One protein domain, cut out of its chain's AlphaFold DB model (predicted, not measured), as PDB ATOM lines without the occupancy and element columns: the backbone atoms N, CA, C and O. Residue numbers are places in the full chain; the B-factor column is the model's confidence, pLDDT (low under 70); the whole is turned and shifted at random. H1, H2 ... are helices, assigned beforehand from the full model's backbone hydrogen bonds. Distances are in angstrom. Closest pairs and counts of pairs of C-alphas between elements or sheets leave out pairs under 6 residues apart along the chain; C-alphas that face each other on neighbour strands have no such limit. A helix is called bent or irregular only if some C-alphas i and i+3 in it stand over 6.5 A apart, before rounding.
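What this domain is: This is residues 265 to 386 of the 783 residues of an uncharacterized protein of Botrytis tulipae (UniProt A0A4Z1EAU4). The long arm H2a runs through the middle, with the short arm H2b folded back beside its later part, H1 crossing its earlier part at about a right angle, and H3 and H4 packed on other sides. H5 packs on H1, away from H2a, and residues 288 to 294, of which 288 belongs to H1, stick out. The printed part has 122 residues with five named helices, H1 to H5 in chain order, and no named strand: all helix. It is compact, with a radius of gyration of the C-alphas of 15.2 A, and spans 46 by 36 by 32 A.

Where its parts are: H2, residues 299 to 332, was assigned as one helix by its hydrogen bonds but is bent, with C-alphas 321 and 324 9.3 A apart. Its arms are H2a, residues 299 to 321, 34.1 A long from C-alpha 299 at (202.052, 189.988, 103.205), and H2b, residues 324 to 332, 14.0 A. H1, residues 269 to 288, is 30.0 A long from C-alpha 269 at (200.667, 192.844, 123.138), and only just irregular: C-alphas 285 and 288 are 6.8 A apart. H3 is residues 339 to 342, 5.4 A; H4 residues 346 to 360, 21.2 A; H5 residues 376 to 384, 12.1 A, ending at C-alpha 384 at (225.756, 190.579, 115.400).

How they stand to each other: The hub is H2, touching three other helices; the packing is mostly crossed. H2a and H2b touch at a shallow tilt of 30 degrees, opposite ways, closest at the C-alphas of Leu 319 and Ala 326, 5.1 A. H1 touches H2a about perpendicular, at 88 degrees, with residues 276 to 284 alone; the C-alphas of Ser 280 and Leu 305 are closest, 5.1 A. H4 touches H2a at a steep tilt of 42 degrees, the same way, closest at the C-alphas of Ile 314 and Val 353, 6.0 A. H3 touches H2a, closest at the C-alphas of Val 306 and Thr 342, 5.3 A. H5 touches H1 at a steep tilt of 63 degrees, the same way, closest at the C-alphas of Leu 278 and Pro 376, 6.3 A; H5 and H2a are apart. Every O i to N i+4 pair is within hydrogen-bond range in H5, against 13 of 16 in H1, 16 of 19 in H2a, 10 of 11 in H4 and 1 of 5 in H2b, where 5 of 6 O i to N i+3 pairs are; H3 is too short for an i+4 pair.

The domain as a whole: The two C-alphas farthest apart, of Asp 292 and Thr 366, are 47.2 A apart. The printed part has no cut; the link from H4 to H5, residues 361 to 375, is long. Mean pLDDT of the printed part is 76.6, with 31 residues under 70, among them 286 to 297, 367 to 373 and 381 to 386.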
ATOM      1  N   LYS A 265     200.291 184.496 122.975       73.56
ATOM      2  CA  LYS A 265     198.835 184.627 123.148       73.56
ATOM      3  C   LYS A 265     198.434 186.080 123.446       73.56
ATOM      4  O   LYS A 265     199.254 186.904 123.835       73.56
ATOM      5  N   THR A 266     197.156 186.392 123.241       61.53
ATOM      6  CA  THR A 266     196.609 187.755 123.072       61.53
ATOM      7  C   THR A 266     196.851 188.761 124.202       61.53
ATOM      8  O   THR A 266     196.754 189.952 123.930       61.53
ATOM      9  N   ALA A 267     197.195 188.337 125.421       55.31
ATOM     10  CA  ALA A 267     197.408 189.249 126.549       55.31
ATOM     11  C   ALA A 267     198.690 190.103 126.435       55.31
ATOM     12  O   ALA A 267     198.665 191.285 126.761       55.31
ATOM     13  N   ALA A 268     199.802 189.540 125.947       61.59
ATOM     14  CA  ALA A 268     201.106 190.217 125.937       61.59
ATOM     15  C   ALA A 268     201.364 190.952 124.605       61.59
ATOM     16  O   ALA A 268     202.227 190.579 123.801       61.59
ATOM     17  N   THR A 269     200.576 191.998 124.346       73.75
ATOM     18  CA  THR A 269     200.667 192.844 123.138       73.75
ATOM     19  C   THR A 269     202.049 193.484 122.974       73.75
ATOM     20  O   THR A 269     202.600 193.459 121.872       73.75
ATOM     21  N   ARG A 270     202.640 193.954 124.076       75.25
ATOM     22  CA  ARG A 270     203.986 194.535 124.185       75.25
ATOM     23  C   ARG A 270     205.085 193.610 123.671       75.25
ATOM     24  O   ARG A 270     205.689 193.863 122.625       75.25
ATOM     25  N   ALA A 271     205.257 192.478 124.350       76.88
ATOM     26  CA  ALA A 271     206.163 191.389 124.002       76.88
ATOM     27  C   ALA A 271     206.010 190.875 122.551       76.88
ATOM     28  O   ALA A 271     206.979 190.380 121.965       76.88
ATOM     29  N   LYS A 272     204.806 190.988 121.971       84.62
ATOM     30  CA  LYS A 272     204.466 190.616 120.586       84.62
ATOM     31  C   LYS A 272     204.820 191.709 119.567       84.62
ATOM     32  O   LYS A 272     205.286 191.382 118.473       84.62
ATOM     33  N   TRP A 273     204.629 192.983 119.911       87.19
ATOM     34  CA  TRP A 273     205.012 194.128 119.078       87.19
ATOM     35  C   TRP A 273     206.534 194.244 118.970       87.19
ATOM     36  O   TRP A 273     207.062 194.254 117.859       87.19
ATOM     37  N   SER A 274     207.246 194.238 120.103       84.06
ATOM     38  CA  SER A 274     208.704 194.437 120.149       84.06
ATOM     39  C   SER A 274     209.459 193.366 119.360       84.06
ATOM     40  O   SER A 274     210.326 193.686 118.546       84.06
ATOM     41  N   ARG A 275     209.059 192.096 119.502       86.50
ATOM     42  CA  ARG A 275     209.627 190.979 118.735       86.50
ATOM     43  C   ARG A 275     209.338 191.075 117.233       86.50
ATOM     44  O   ARG A 275     210.257 190.858 116.451       86.50
ATOM     45  N   ARG A 276     208.122 191.453 116.801       87.75
ATOM     46  CA  ARG A 276     207.822 191.694 115.366       87.75
ATOM     47  C   ARG A 276     208.612 192.863 114.798       87.75
ATOM     48  O   ARG A 276     209.060 192.795 113.651       87.75
ATOM     49  N   PHE A 277     208.791 193.912 115.594       88.94
ATOM     50  CA  PHE A 277     209.563 195.085 115.216       88.94
ATOM     51  C   PHE A 277     211.041 194.726 115.009       88.94
ATOM     52  O   PHE A 277     211.553 194.868 113.899       88.94
ATOM     53  N   LEU A 278     211.688 194.138 116.022       87.19
ATOM     54  CA  LEU A 278     213.080 193.684 115.942       87.19
ATOM     55  C   LEU A 278     213.288 192.652 114.824       87.19
ATOM     56  O   LEU A 278     214.190 192.823 114.008       87.19
ATOM     57  N   ALA A 279     212.414 191.643 114.706       88.25
ATOM     58  CA  ALA A 279     212.446 190.666 113.612       88.25
ATOM     59  C   ALA A 279     212.438 191.329 112.224       88.25
ATOM     60  O   ALA A 279     213.096 190.851 111.296       88.25
ATOM     61  N   SER A 280     211.710 192.441 112.081       87.62
ATOM     62  CA  SER A 280     211.661 193.226 110.847       87.62
ATOM     63  C   SER A 280     212.950 194.015 110.629       87.62
ATOM     64  O   SER A 280     213.467 194.007 109.516       87.62
ATOM     65  N   CYS A 281     213.527 194.615 111.675       86.69
ATOM     66  CA  CYS A 281     214.822 195.294 111.586       86.69
ATOM     67  C   CYS A 281     215.960 194.329 111.194       86.69
ATOM     68  O   CYS A 281     216.710 194.651 110.273       86.69
ATOM     69  N   PHE A 282     216.031 193.123 111.777       85.12
ATOM     70  CA  PHE A 282     216.952 192.061 111.330       85.12
ATOM     71  C   PHE A 282     216.677 191.632 109.883       85.12
ATOM     72  O   PHE A 282     217.590 191.560 109.062       85.12
ATOM     73  N   SER A 283     215.404 191.433 109.529       82.56
ATOM     74  CA  SER A 283     214.995 191.064 108.165       82.56
ATOM     75  C   SER A 283     215.259 192.165 107.115       82.56
ATOM     76  O   SER A 283     215.177 191.882 105.922       82.56
ATOM     77  N   MET A 284     215.562 193.408 107.519       78.44
ATOM     78  CA  MET A 284     216.075 194.459 106.625       78.44
ATOM     79  C   MET A 284     217.590 194.341 106.398       78.44
ATOM     80  O   MET A 284     218.042 194.610 105.291       78.44
ATOM     81  N   ILE A 285     218.364 193.876 107.384       74.00
ATOM     82  CA  ILE A 285     219.814 193.633 107.236       74.00
ATOM     83  C   ILE A 285     220.062 192.471 106.264       74.00
ATOM     84  O   ILE A 285     220.901 192.552 105.373       74.00
ATOM     85  N   CYS A 286     219.271 191.400 106.364       69.88
ATOM     86  CA  CYS A 286     219.406 190.249 105.465       69.88
ATOM     87  C   CYS A 286     218.969 190.524 104.015       69.88
ATOM     88  O   CYS A 286     219.188 189.681 103.151       69.88
ATOM     89  N   LYS A 287     218.289 191.645 103.740       63.69
ATOM     90  CA  LYS A 287     217.570 191.848 102.473       63.69
ATOM     91  C   LYS A 287     218.450 192.262 101.303       63.69
ATOM     92  O   LYS A 287     218.202 191.808 100.193       63.69
ATOM     93  N   ASP A 288     219.437 193.112 101.556       53.47
ATOM     94  CA  ASP A 288     220.246 193.712 100.490       53.47
ATOM     95  C   ASP A 288     221.518 192.885 100.192       53.47
ATOM     96  O   ASP A 288     222.130 193.047  99.143       53.47
ATOM     97  N   LEU A 289     221.859 191.918 101.060       48.72
ATOM     98  CA  LEU A 289     223.052 191.062 100.943       48.72
ATOM     99  C   LEU A 289     222.925 189.899  99.935       48.72
ATOM    100  O   LEU A 289     223.942 189.306  99.577       48.72
ATOM    101  N   ARG A 290     221.714 189.554  99.463       45.78
ATOM    102  CA  ARG A 290     221.494 188.662  98.300       45.78
ATOM    103  C   ARG A 290     220.202 189.018  97.562       45.78
ATOM    104  O   ARG A 290     219.111 188.785  98.079       45.78
ATOM    105  N   ALA A 291     220.322 189.483  96.320       46.28
ATOM    106  CA  ALA A 291     219.170 189.752  95.455       46.28
ATOM    107  C   ALA A 291     218.420 188.468  95.030       46.28
ATOM    108  O   ALA A 291     217.198 188.482  94.887       46.28
ATOM    109  N   ASP A 292     219.145 187.356  94.864       41.09
ATOM    110  CA  ASP A 292     218.673 186.189  94.100       41.09
ATOM    111  C   ASP A 292     217.852 185.167  94.904       41.09
ATOM    112  O   ASP A 292     217.236 184.270  94.330       41.09
ATOM    113  N   SER A 293     217.832 185.265  96.237       47.84
ATOM    114  CA  SER A 293     217.163 184.295  97.116       47.84
ATOM    115  C   SER A 293     216.059 184.936  97.946       47.84
ATOM    116  O   SER A 293     216.107 184.983  99.173       47.84
ATOM    117  N   GLN A 294     215.019 185.413  97.265       48.56
ATOM    118  CA  GLN A 294     213.858 186.018  97.908       48.56
ATOM    119  C   GLN A 294     213.034 184.946  98.659       48.56
ATOM    120  O   GLN A 294     212.403 184.108  98.011       48.56
ATOM    121  N   PRO A 295     213.000 184.930 100.011       51.72
ATOM    122  CA  PRO A 295     212.117 184.016 100.727       51.72
ATOM    123  C   PRO A 295     210.653 184.396 100.468       51.72
ATOM    124  O   PRO A 295     210.339 185.545 100.140       51.72
ATOM    125  N   ILE A 296     209.732 183.450 100.662       55.16
ATOM    126  CA  ILE A 296     208.288 183.703 100.545       55.16
ATOM    127  C   ILE A 296     207.824 184.492 101.782       55.16
ATOM    128  O   ILE A 296     207.273 183.953 102.738       55.16
ATOM    129  N   ILE A 297     208.103 185.799 101.780       61.72
ATOM    130  CA  ILE A 297     207.694 186.724 102.838       61.72
ATOM    131  C   ILE A 297     206.180 186.948 102.724       61.72
ATOM    132  O   ILE A 297     205.716 187.579 101.767       61.72
ATOM    133  N   ASP A 298     205.429 186.463 103.717       73.00
ATOM    134  CA  ASP A 298     203.997 186.741 103.888       73.00
ATOM    135  C   ASP A 298     203.700 188.252 103.833       73.00
ATOM    136  O   ASP A 298     204.504 189.087 104.260       73.00
ATOM    137  N   LEU A 299     202.514 188.609 103.338       74.56
ATOM    138  CA  LEU A 299     202.052 189.988 103.205       74.56
ATOM    139  C   LEU A 299     202.138 190.749 104.537       74.56
ATOM    140  O   LEU A 299     202.607 191.886 104.545       74.56
ATOM    141  N   LYS A 300     201.799 190.111 105.670       79.25
ATOM    142  CA  LYS A 300     201.916 190.748 106.993       79.25
ATOM    143  C   LYS A 300     203.369 191.097 107.315       79.25
ATOM    144  O   LYS A 300     203.637 192.187 107.810       79.25
ATOM    145  N   ARG A 301     204.326 190.219 106.993       81.44
ATOM    146  CA  ARG A 301     205.760 190.479 107.210       81.44
ATOM    147  C   ARG A 301     206.309 191.526 106.232       81.44
ATOM    148  O   ARG A 301     207.139 192.335 106.637       81.44
ATOM    149  N   LYS A 302     205.795 191.599 104.994       82.12
ATOM    150  CA  LYS A 302     206.080 192.706 104.056       82.12
ATOM    151  C   LYS A 302     205.595 194.055 104.592       82.12
ATOM    152  O   LYS A 302     206.365 195.011 104.549       82.12
ATOM    153  N   ASP A 303     204.377 194.123 105.128       84.69
ATOM    154  CA  ASP A 303     203.859 195.330 105.782       84.69
ATOM    155  C   ASP A 303     204.754 195.726 106.980       84.69
ATOM    156  O   ASP A 303     205.203 196.872 107.050       84.69
ATOM    157  N   TRP A 304     205.099 194.785 107.873       87.75
ATOM    158  CA  TRP A 304     205.911 195.073 109.072       87.75
ATOM    159  C   TRP A 304     207.322 195.591 108.743       87.75
ATOM    160  O   TRP A 304     207.828 196.485 109.420       87.75
ATOM    161  N   LEU A 305     207.919 195.116 107.647       86.06
ATOM    162  CA  LEU A 305     209.179 195.640 107.106       86.06
ATOM    163  C   LEU A 305     209.075 197.113 106.670       86.06
ATOM    164  O   LEU A 305     210.004 197.888 106.887       86.06
ATOM    165  N   VAL A 306     207.945 197.527 106.089       86.12
ATOM    166  CA  VAL A 306     207.713 198.938 105.734       86.12
ATOM    167  C   VAL A 306     207.396 199.778 106.976       86.12
ATOM    168  O   VAL A 306     207.801 200.936 107.050       86.12
ATOM    169  N   ALA A 307     206.732 199.210 107.986       87.81
ATOM    170  CA  ALA A 307     206.533 199.890 109.264       87.81
ATOM    171  C   ALA A 307     207.864 200.152 109.994       87.81
ATOM    172  O   ALA A 307     208.041 201.239 110.537       87.81
ATOM    173  N   ALA A 308     208.821 199.218 109.944       87.94
ATOM    174  CA  ALA A 308     210.179 199.436 110.448       87.94
ATOM    175  C   ALA A 308     210.917 200.556 109.682       87.94
ATOM    176  O   ALA A 308     211.494 201.440 110.316       87.94
ATOM    177  N   GLU A 309     210.820 200.601 108.340       85.38
ATOM    178  CA  GLU A 309     211.328 201.724 107.520       85.38
ATOM    179  C   GLU A 309     210.735 203.072 107.987       85.38
ATOM    180  O   GLU A 309     211.475 204.042 108.178       85.38
ATOM    181  N   ILE A 310     209.414 203.136 108.203       88.19
ATOM    182  CA  ILE A 310     208.696 204.341 108.657       88.19
ATOM    183  C   ILE A 310     209.142 204.763 110.062       88.19
ATOM    184  O   ILE A 310     209.549 205.909 110.252       88.19
ATOM    185  N   ILE A 311     209.071 203.858 111.042       89.38
ATOM    186  CA  ILE A 311     209.303 204.169 112.459       89.38
ATOM    187  C   ILE A 311     210.757 204.592 112.675       89.38
ATOM    188  O   ILE A 311     210.995 205.665 113.231       89.38
ATOM    189  N   ASN A 312     211.723 203.848 112.126       87.19
ATOM    190  CA  ASN A 312     213.131 204.235 112.200       87.19
ATOM    191  C   ASN A 312     213.367 205.585 111.493       87.19
ATOM    192  O   ASN A 312     214.161 206.394 111.971       87.19
ATOM    193  N   SER A 313     212.654 205.894 110.400       86.44
ATOM    194  CA  SER A 313     212.754 207.207 109.732       86.44
ATOM    195  C   SER A 313     212.192 208.371 110.559       86.44
ATOM    196  O   SER A 313     212.687 209.492 110.427       86.44
ATOM    197  N   ILE A 314     211.180 208.134 111.402       88.00
ATOM    198  CA  ILE A 314     210.638 209.128 112.344       88.00
ATOM    199  C   ILE A 314     211.629 209.334 113.496       88.00
ATOM    200  O   ILE A 314     212.042 210.468 113.754       88.00
ATOM    201  N   VAL A 315     212.070 208.242 114.134       86.81
ATOM    202  CA  VAL A 315     212.999 208.273 115.277       86.81
ATOM    203  C   VAL A 315     214.306 208.967 114.904       86.81
ATOM    204  O   VAL A 315     214.683 209.917 115.576       86.81
ATOM    205  N   ASN A 316     214.951 208.603 113.790       81.25
ATOM    206  CA  ASN A 316     216.220 209.220 113.368       81.25
ATOM    207  C   ASN A 316     216.124 210.728 113.073       81.25
ATOM    208  O   ASN A 316     217.122 211.445 113.160       81.25
ATOM    209  N   ARG A 317     214.936 211.231 112.714       83.25
ATOM    210  CA  ARG A 317     214.716 212.671 112.521       83.25
ATOM    211  C   ARG A 317     214.487 213.386 113.847       83.25
ATOM    212  O   ARG A 317     215.095 214.428 114.072       83.25
ATOM    213  N   LEU A 318     213.666 212.819 114.734       83.00
ATOM    214  CA  LEU A 318     213.407 213.393 116.059       83.00
ATOM    215  C   LEU A 318     214.601 213.240 117.013       83.00
ATOM    216  O   LEU A 318     214.776 214.091 117.877       83.00
ATOM    217  N   LEU A 319     215.489 212.261 116.812       77.75
ATOM    218  CA  LEU A 319     216.746 212.088 117.557       77.75
ATOM    219  C   LEU A 319     217.605 213.363 117.528       77.75
ATOM    220  O   LEU A 319     218.163 213.753 118.550       77.75
ATOM    221  N   LYS A 320     217.620 214.083 116.398       76.19
ATOM    222  CA  LYS A 320     218.343 215.361 116.226       76.19
ATOM    223  C   LYS A 320     217.716 216.560 116.956       76.19
ATOM    224  O   LYS A 320     218.294 217.640 116.941       76.19
ATOM    225  N   ILE A 321     216.529 216.397 117.544       81.25
ATOM    226  CA  ILE A 321     215.712 217.480 118.120       81.25
ATOM    227  C   ILE A 321     215.448 217.191 119.607       81.25
ATOM    228  O   ILE A 321     215.746 217.988 120.501       81.25
ATOM    229  N   TRP A 322     214.934 215.995 119.881       79.94
ATOM    230  CA  TRP A 322     214.607 215.484 121.207       79.94
ATOM    231  C   TRP A 322     215.832 214.886 121.925       79.94
ATOM    232  O   TRP A 322     215.871 214.890 123.158       79.94
ATOM    233  N   GLY A 323     216.861 214.433 121.198       75.56
ATOM    234  CA  GLY A 323     217.945 213.615 121.754       75.56
ATOM    235  C   GLY A 323     217.455 212.197 122.062       75.56
ATOM    236  O   GLY A 323     216.517 211.716 121.421       75.56
ATOM    237  N   TRP A 324     218.028 211.546 123.083       71.69
ATOM    238  CA  TRP A 324     217.650 210.185 123.511       71.69
ATOM    239  C   TRP A 324     216.137 210.006 123.743       71.69
ATOM    240  O   TRP A 324     215.595 208.922 123.547       71.69
ATOM    241  N   LYS A 325     215.415 211.083 124.075       78.75
ATOM    242  CA  LYS A 325     213.954 211.091 124.242       78.75
ATOM    243  C   LYS A 325     213.191 210.642 122.979       78.75
ATOM    244  O   LYS A 325     212.026 210.273 123.085       78.75
ATOM    245  N   ALA A 326     213.829 210.603 121.803       82.94
ATOM    246  CA  ALA A 326     213.278 209.992 120.590       82.94
ATOM    247  C   ALA A 326     213.106 208.461 120.686       82.94
ATOM    248  O   ALA A 326     212.181 207.927 120.077       82.94
ATOM    249  N   PHE A 327     213.915 207.750 121.484       82.69
ATOM    250  CA  PHE A 327     213.763 206.300 121.693       82.69
ATOM    251  C   PHE A 327     212.446 205.936 122.406       82.69
ATOM    252  O   PHE A 327     211.929 204.837 122.217       82.69
ATOM    253  N   LEU A 328     211.828 206.878 123.135       83.56
ATOM    254  CA  LEU A 328     210.499 206.710 123.747       83.56
ATOM    255  C   LEU A 328     209.380 206.493 122.709       83.56
ATOM    256  O   LEU A 328     208.300 206.022 123.061       83.56
ATOM    257  N   LEU A 329     209.620 206.813 121.433       86.81
ATOM    258  CA  LEU A 329     208.654 206.587 120.358       86.81
ATOM    259  C   LEU A 329     208.422 205.100 120.077       86.81
ATOM    260  O   LEU A 329     207.314 204.748 119.686       86.81
ATOM    261  N   TYR A 330     209.413 204.228 120.299       86.81
ATOM    262  CA  TYR A 330     209.241 202.788 120.090       86.81
ATOM    263  C   TYR A 330     208.148 202.202 121.014       86.81
ATOM    264  O   TYR A 330     207.145 201.730 120.480       86.81
ATOM    265  N   PRO A 331     208.223 202.311 122.360       79.31
ATOM    266  CA  PRO A 331     207.115 201.901 123.232       79.31
ATOM    267  C   PRO A 331     205.850 202.767 123.068       79.31
ATOM    268  O   PRO A 331     204.745 202.276 123.271       79.31
ATOM    269  N   ALA A 332     205.941 204.031 122.632       83.75
ATOM    270  CA  ALA A 332     204.737 204.837 122.374       83.75
ATOM    271  C   ALA A 332     203.918 204.351 121.157       83.75
ATOM    272  O   ALA A 332     202.738 204.685 121.029       83.75
ATOM    273  N   LEU A 333     204.535 203.573 120.262       84.69
ATOM    274  CA  LEU A 333     203.929 203.007 119.052       84.69
ATOM    275  C   LEU A 333     203.527 201.533 119.201       84.69
ATOM    276  O   LEU A 333     203.001 200.933 118.262       84.69
ATOM    277  N   GLU A 334     203.710 200.969 120.390       75.62
ATOM    278  CA  GLU A 334     203.413 199.585 120.760       75.62
ATOM    279  C   GLU A 334     201.937 199.204 120.527       75.62
ATOM    280  O   GLU A 334     201.624 198.146 119.983       75.62
ATOM    281  N   CYS A 335     201.012 200.120 120.832       61.62
ATOM    282  CA  CYS A 335     199.586 199.970 120.526       61.62
ATOM    283  C   CYS A 335     199.208 200.425 119.099       61.62
ATOM    284  O   CYS A 335     198.050 200.294 118.704       61.62
ATOM    285  N   TYR A 336     200.138 201.014 118.335       70.75
ATOM    286  CA  TYR A 336     199.846 201.796 117.126       70.75
ATOM    287  C   TYR A 336     200.730 201.424 115.937       70.75
ATOM    288  O   TYR A 336     201.651 202.130 115.531       70.75
ATOM    289  N   TYR A 337     200.367 200.303 115.322       67.44
ATOM    290  CA  TYR A 337     200.971 199.816 114.092       67.44
ATOM    291  C   TYR A 337     200.499 200.607 112.848       67.44
ATOM    292  O   TYR A 337     199.305 200.790 112.612       67.44
ATOM    293  N   PHE A 338     201.441 201.065 112.016       75.81
ATOM    294  CA  PHE A 338     201.234 202.022 110.911       75.81
ATOM    295  C   PHE A 338     200.580 201.436 109.624       75.81
ATOM    296  O   PHE A 338     200.951 201.825 108.516       75.81
ATOM    297  N   VAL A 339     199.581 200.541 109.724       77.44
ATOM    298  CA  VAL A 339     198.959 199.808 108.580       77.44
ATOM    299  C   VAL A 339     198.634 200.698 107.372       77.44
ATOM    300  O   VAL A 339     198.920 200.350 106.227       77.44
ATOM    301  N   ARG A 340     198.015 201.864 107.601       80.50
ATOM    302  CA  ARG A 340     197.609 202.770 106.510       80.50
ATOM    303  C   ARG A 340     198.806 203.350 105.755       80.50
ATOM    304  O   ARG A 340     198.684 203.639 104.571       80.50
ATOM    305  N   TRP A 341     199.956 203.495 106.413       83.81
ATOM    306  CA  TRP A 341     201.166 204.070 105.828       83.81
ATOM    307  C   TRP A 341     202.034 203.031 105.111       83.81
ATOM    308  O   TRP A 341     202.720 203.396 104.158       83.81
ATOM    309  N   THR A 342     202.006 201.749 105.502       84.19
ATOM    310  CA  THR A 342     202.769 200.696 104.792       84.19
ATOM    311  C   THR A 342     202.305 200.552 103.342       84.19
ATOM    312  O   THR A 342     203.118 200.364 102.437       84.19
ATOM    313  N   ARG A 343     201.000 200.758 103.126       85.75
ATOM    314  CA  ARG A 343     200.305 200.733 101.831       85.75
ATOM    315  C   ARG A 343     200.486 202.002 100.985       85.75
ATOM    316  O   ARG A 343     200.062 202.013  99.834       85.75
ATOM    317  N   LEU A 344     201.107 203.061 101.516       86.31
ATOM    318  CA  LEU A 344     201.439 204.261 100.739       86.31
ATOM    319  C   LEU A 344     202.700 204.047  99.891       86.31
ATOM    320  O   LEU A 344     203.645 203.367 100.294       86.31
ATOM    321  N   GLU A 345     202.762 204.723  98.745       88.19
ATOM    322  CA  GLU A 345     203.955 204.802  97.895       88.19
ATOM    323  C   GLU A 345     205.176 205.366  98.645       88.19
ATOM    324  O   GLU A 345     205.053 206.275  99.468       88.19
ATOM    325  N   LYS A 346     206.396 204.932  98.288       85.56
ATOM    326  CA  LYS A 346     207.655 205.371  98.934       85.56
ATOM    327  C   LYS A 346     207.918 206.892  98.856       85.56
ATOM    328  O   LYS A 346     208.750 207.416  99.598       85.56
ATOM    329  N   LYS A 347     207.227 207.628  97.976       87.75
ATOM    330  CA  LYS A 347     207.188 209.102  98.011       87.75
ATOM    331  C   LYS A 347     206.264 209.588  99.134       87.75
ATOM    332  O   LYS A 347     206.765 210.116 100.122       87.75
ATOM    333  N   LYS A 348     204.968 209.262  99.056       88.75
ATOM    334  CA  LYS A 348     203.941 209.632 100.048       88.75
ATOM    335  C   LYS A 348     204.306 209.217 101.485       88.75
ATOM    336  O   LYS A 348     204.054 209.981 102.409       88.75
ATOM    337  N   ARG A 349     205.000 208.081 101.686       89.31
ATOM    338  CA  ARG A 349     205.580 207.686 102.993       89.31
ATOM    339  C   ARG A 349     206.593 208.696 103.539       89.31
ATOM    340  O   ARG A 349     206.520 209.057 104.708       89.31
ATOM    341  N   ARG A 350     207.541 209.162 102.715       88.12
ATOM    342  CA  ARG A 350     208.561 210.148 103.129       88.12
ATOM    343  C   ARG A 350     207.945 211.516 103.410       88.12
ATOM    344  O   ARG A 350     208.397 212.201 104.328       88.12
ATOM    345  N   ASP A 351     206.913 211.878 102.657       89.38
ATOM    346  CA  ASP A 351     206.171 213.122 102.843       89.38
ATOM    347  C   ASP A 351     205.373 213.078 104.165       89.38
ATOM    348  O   ASP A 351     205.494 213.990 104.982       89.38
ATOM    349  N   ALA A 352     204.681 211.967 104.454       89.88
ATOM    350  CA  ALA A 352     203.966 211.737 105.717       89.88
ATOM    351  C   ALA A 352     204.896 211.693 106.944       89.88
ATOM    352  O   ALA A 352     204.618 212.351 107.948       89.88
ATOM    353  N   VAL A 353     206.042 211.002 106.852       90.31
ATOM    354  CA  VAL A 353     207.088 211.029 107.895       90.31
ATOM    355  C   VAL A 353     207.583 212.457 108.137       90.31
ATOM    356  O   VAL A 353     207.792 212.843 109.282       90.31
ATOM    357  N   SER A 354     207.755 213.259 107.082       91.38
ATOM    358  CA  SER A 354     208.205 214.651 107.223       91.38
ATOM    359  C   SER A 354     207.150 215.523 107.912       91.38
ATOM    360  O   SER A 354     207.493 216.260 108.830       91.38
ATOM    361  N   ALA A 355     205.875 215.388 107.536       92.31
ATOM    362  CA  ALA A 355     204.771 216.111 108.167       92.31
ATOM    363  C   ALA A 355     204.606 215.753 109.658       92.31
ATOM    364  O   ALA A 355     204.497 216.646 110.494       92.31
ATOM    365  N   LEU A 356     204.658 214.462 110.010       93.06
ATOM    366  CA  LEU A 356     204.555 214.000 111.400       93.06
ATOM    367  C   LEU A 356     205.724 214.487 112.268       93.06
ATOM    368  O   LEU A 356     205.516 214.871 113.416       93.06
ATOM    369  N   VAL A 357     206.944 214.508 111.724       91.75
ATOM    370  CA  VAL A 357     208.124 215.025 112.436       91.75
ATOM    371  C   VAL A 357     208.004 216.522 112.721       91.75
ATOM    372  O   VAL A 357     208.357 216.936 113.820       91.75
ATOM    373  N   GLU A 358     207.477 217.330 111.795       92.44
ATOM    374  CA  GLU A 358     207.257 218.764 112.049       92.44
ATOM    375  C   GLU A 358     206.127 219.021 113.062       92.44
ATOM    376  O   GLU A 358     206.251 219.936 113.872       92.44
ATOM    377  N   ILE A 359     205.074 218.190 113.096       92.00
ATOM    378  CA  ILE A 359     204.029 218.270 114.139       92.00
ATOM    379  C   ILE A 359     204.624 217.957 115.524       92.00
ATOM    380  O   ILE A 359     204.449 218.729 116.464       92.00
ATOM    381  N   LEU A 360     205.373 216.856 115.647       91.38
ATOM    382  CA  LEU A 360     205.975 216.418 116.913       91.38
ATOM    383  C   LEU A 360     207.191 217.261 117.344       91.38
ATOM    384  O   LEU A 360     207.632 217.168 118.489       91.38
ATOM    385  N   ARG A 361     207.751 218.091 116.458       89.88
ATOM    386  CA  ARG A 361     209.020 218.822 116.644       89.88
ATOM    387  C   ARG A 361     209.158 219.505 118.005       89.88
ATOM    388  O   ARG A 361     210.210 219.400 118.632       89.88
ATOM    389  N   ASN A 362     208.092 220.158 118.463       84.94
ATOM    390  CA  ASN A 362     208.078 220.957 119.690       84.94
ATOM    391  C   ASN A 362     207.603 220.178 120.935       84.94
ATOM    392  O   ASN A 362     207.632 220.711 122.040       84.94
ATOM    393  N   GLU A 363     207.173 218.920 120.788       82.19
ATOM    394  CA  GLU A 363     206.494 218.137 121.833       82.19
ATOM    395  C   GLU A 363     207.454 217.236 122.637       82.19
ATOM    396  O   GLU A 363     207.159 216.073 122.914       82.19
ATOM    397  N   VAL A 364     208.626 217.770 123.006       80.19
ATOM    398  CA  VAL A 364     209.703 217.011 123.670       80.19
ATOM    399  C   VAL A 364     209.190 216.306 124.945       80.19
ATOM    400  O   VAL A 364     208.686 216.971 125.857       80.19
ATOM    401  N   PRO A 365     209.343 214.971 125.075       78.81
ATOM    402  CA  PRO A 365     208.860 214.240 126.241       78.81
ATOM    403  C   PRO A 365     209.525 214.671 127.557       78.81
ATOM    404  O   PRO A 365     210.701 214.428 127.821       78.81
ATOM    405  N   THR A 366     208.742 215.262 128.455       74.62
ATOM    406  CA  THR A 366     209.140 215.544 129.846       74.62
ATOM    407  C   THR A 366     209.034 214.284 130.716       74.62
ATOM    408  O   THR A 366     208.179 214.201 131.595       74.62
ATOM    409  N   VAL A 367     209.860 213.281 130.404       65.75
ATOM    410  CA  VAL A 367     210.067 212.038 131.170       65.75
ATOM    411  C   VAL A 367     211.526 212.014 131.638       65.75
ATOM    412  O   VAL A 367     212.401 212.452 130.886       65.75
ATOM    413  N   ALA A 368     211.780 211.513 132.849       56.28
ATOM    414  CA  ALA A 368     213.126 211.130 133.285       56.28
ATOM    415  C   ALA A 368     213.640 209.939 132.450       56.28
ATOM    416  O   ALA A 368     212.863 209.312 131.724       56.28
ATOM    417  N   CYS A 369     214.935 209.621 132.522       53.34
ATOM    418  CA  CYS A 369     215.486 208.478 131.791       53.34
ATOM    419  C   CYS A 369     214.855 207.166 132.304       53.34
ATOM    420  O   CYS A 369     215.016 206.859 133.486       53.34
ATOM    421  N   PRO A 370     214.123 206.395 131.472       55.47
ATOM    422  CA  PRO A 370     213.613 205.095 131.887       55.47
ATOM    423  C   PRO A 370     214.771 204.097 131.994       55.47
ATOM    424  O   PRO A 370     215.763 204.215 131.276       55.47
ATOM    425  N   GLN A 371     214.618 203.090 132.857       48.25
ATOM    426  CA  GLN A 371     215.641 202.059 133.083       48.25
ATOM    427  C   GLN A 371     215.914 201.200 131.837       48.25
ATOM    428  O   GLN A 371     217.010 200.674 131.684       48.25
ATOM    429  N   VAL A 372     214.931 201.070 130.939       56.47
ATOM    430  CA  VAL A 372     215.031 200.274 129.712       56.47
ATOM    431  C   VAL A 372     214.470 201.061 128.528       56.47
ATOM    432  O   VAL A 372     213.330 201.531 128.558       56.47
ATOM    433  N   LEU A 373     215.258 201.170 127.456       65.75
ATOM    434  CA  LEU A 373     214.839 201.699 126.156       65.75
ATOM    435  C   LEU A 373     214.915 200.587 125.107       65.75
ATOM    436  O   LEU A 373     215.927 199.900 124.996       65.75
ATOM    437  N   LEU A 374     213.869 200.442 124.288       70.62
ATOM    438  CA  LEU A 374     213.947 199.600 123.096       70.62
ATOM    439  C   LEU A 374     214.705 200.363 122.001       70.62
ATOM    440  O   LEU A 374     214.084 201.068 121.212       70.62
ATOM    441  N   ASP A 375     216.029 200.224 121.948       75.44
ATOM    442  CA  ASP A 375     216.825 200.669 120.801       75.44
ATOM    443  C   ASP A 375     217.144 199.493 119.855       75.44
ATOM    444  O   ASP A 375     217.956 198.630 120.196       75.44
ATOM    445  N   PRO A 376     216.554 199.443 118.644       75.00
ATOM    446  CA  PRO A 376     216.875 198.422 117.652       75.00
ATOM    447  C   PRO A 376     218.347 198.415 117.232       75.00
ATOM    448  O   PRO A 376     218.847 197.348 116.882       75.00
ATOM    449  N   ALA A 377     219.033 199.566 117.245       70.38
ATOM    450  CA  ALA A 377     220.434 199.645 116.838       70.38
ATOM    451  C   ALA A 377     221.335 198.898 117.831       70.38
ATOM    452  O   ALA A 377     222.144 198.070 117.405       70.38
ATOM    453  N   PHE A 378     221.113 199.088 119.134       68.62
ATOM    454  CA  PHE A 378     221.695 198.267 120.187       68.62
ATOM    455  C   PHE A 378     221.395 196.770 119.994       68.62
ATOM    456  O   PHE A 378     222.338 195.987 119.903       68.62
ATOM    457  N   PHE A 379     220.126 196.350 119.860       71.38
ATOM    458  CA  PHE A 379     219.805 194.913 119.719       71.38
ATOM    459  C   PHE A 379     220.459 194.266 118.499       71.38
ATOM    460  O   PHE A 379     220.842 193.098 118.557       71.38
ATOM    461  N   ILE A 380     220.594 195.017 117.405       72.94
ATOM    462  CA  ILE A 380     221.308 194.590 116.203       72.94
ATOM    463  C   ILE A 380     222.814 194.480 116.475       72.94
ATOM    464  O   ILE A 380     223.393 193.431 116.204       72.94
ATOM    465  N   GLY A 381     223.452 195.513 117.033       65.31
ATOM    466  CA  GLY A 381     224.893 195.490 117.316       65.31
ATOM    467  C   GLY A 381     225.294 194.420 118.326       65.31
ATOM    468  O   GLY A 381     226.311 193.754 118.141       65.31
ATOM    469  N   TYR A 382     224.449 194.193 119.331       65.50
ATOM    470  CA  TYR A 382     224.576 193.104 120.290       65.50
ATOM    471  C   TYR A 382     224.498 191.726 119.614       65.50
ATOM    472  O   TYR A 382     225.428 190.929 119.701       65.50
ATOM    473  N   ALA A 383     223.414 191.465 118.879       66.00
ATOM    474  CA  ALA A 383     223.179 190.181 118.221       66.00
ATOM    475  C   ALA A 383     224.231 189.813 117.163       66.00
ATOM    476  O   ALA A 383     224.503 188.630 116.946       66.00
ATOM    477  N   LEU A 384     224.788 190.811 116.469       65.50
ATOM    478  CA  LEU A 384     225.756 190.579 115.400       65.50
ATOM    479  C   LEU A 384     227.191 190.475 115.920       65.50
ATOM    480  O   LEU A 384     227.897 189.566 115.489       65.50
ATOM    481  N   ASN A 385     227.634 191.328 116.855       61.28
ATOM    482  CA  ASN A 385     229.053 191.388 117.234       61.28
ATOM    483  C   ASN A 385     229.488 190.352 118.291       61.28
ATOM    484  O   ASN A 385     230.237 190.656 119.219       61.28
ATOM    485  N   THR A 386     229.038 189.109 118.124       51.41
ATOM    486  CA  THR A 386     229.556 187.934 118.842       51.41
ATOM    487  C   THR A 386     230.832 187.429 118.158       51.41
ATOM    488  O   THR A 386     230.792 186.498 117.349       51.41
TER     489      THR A 386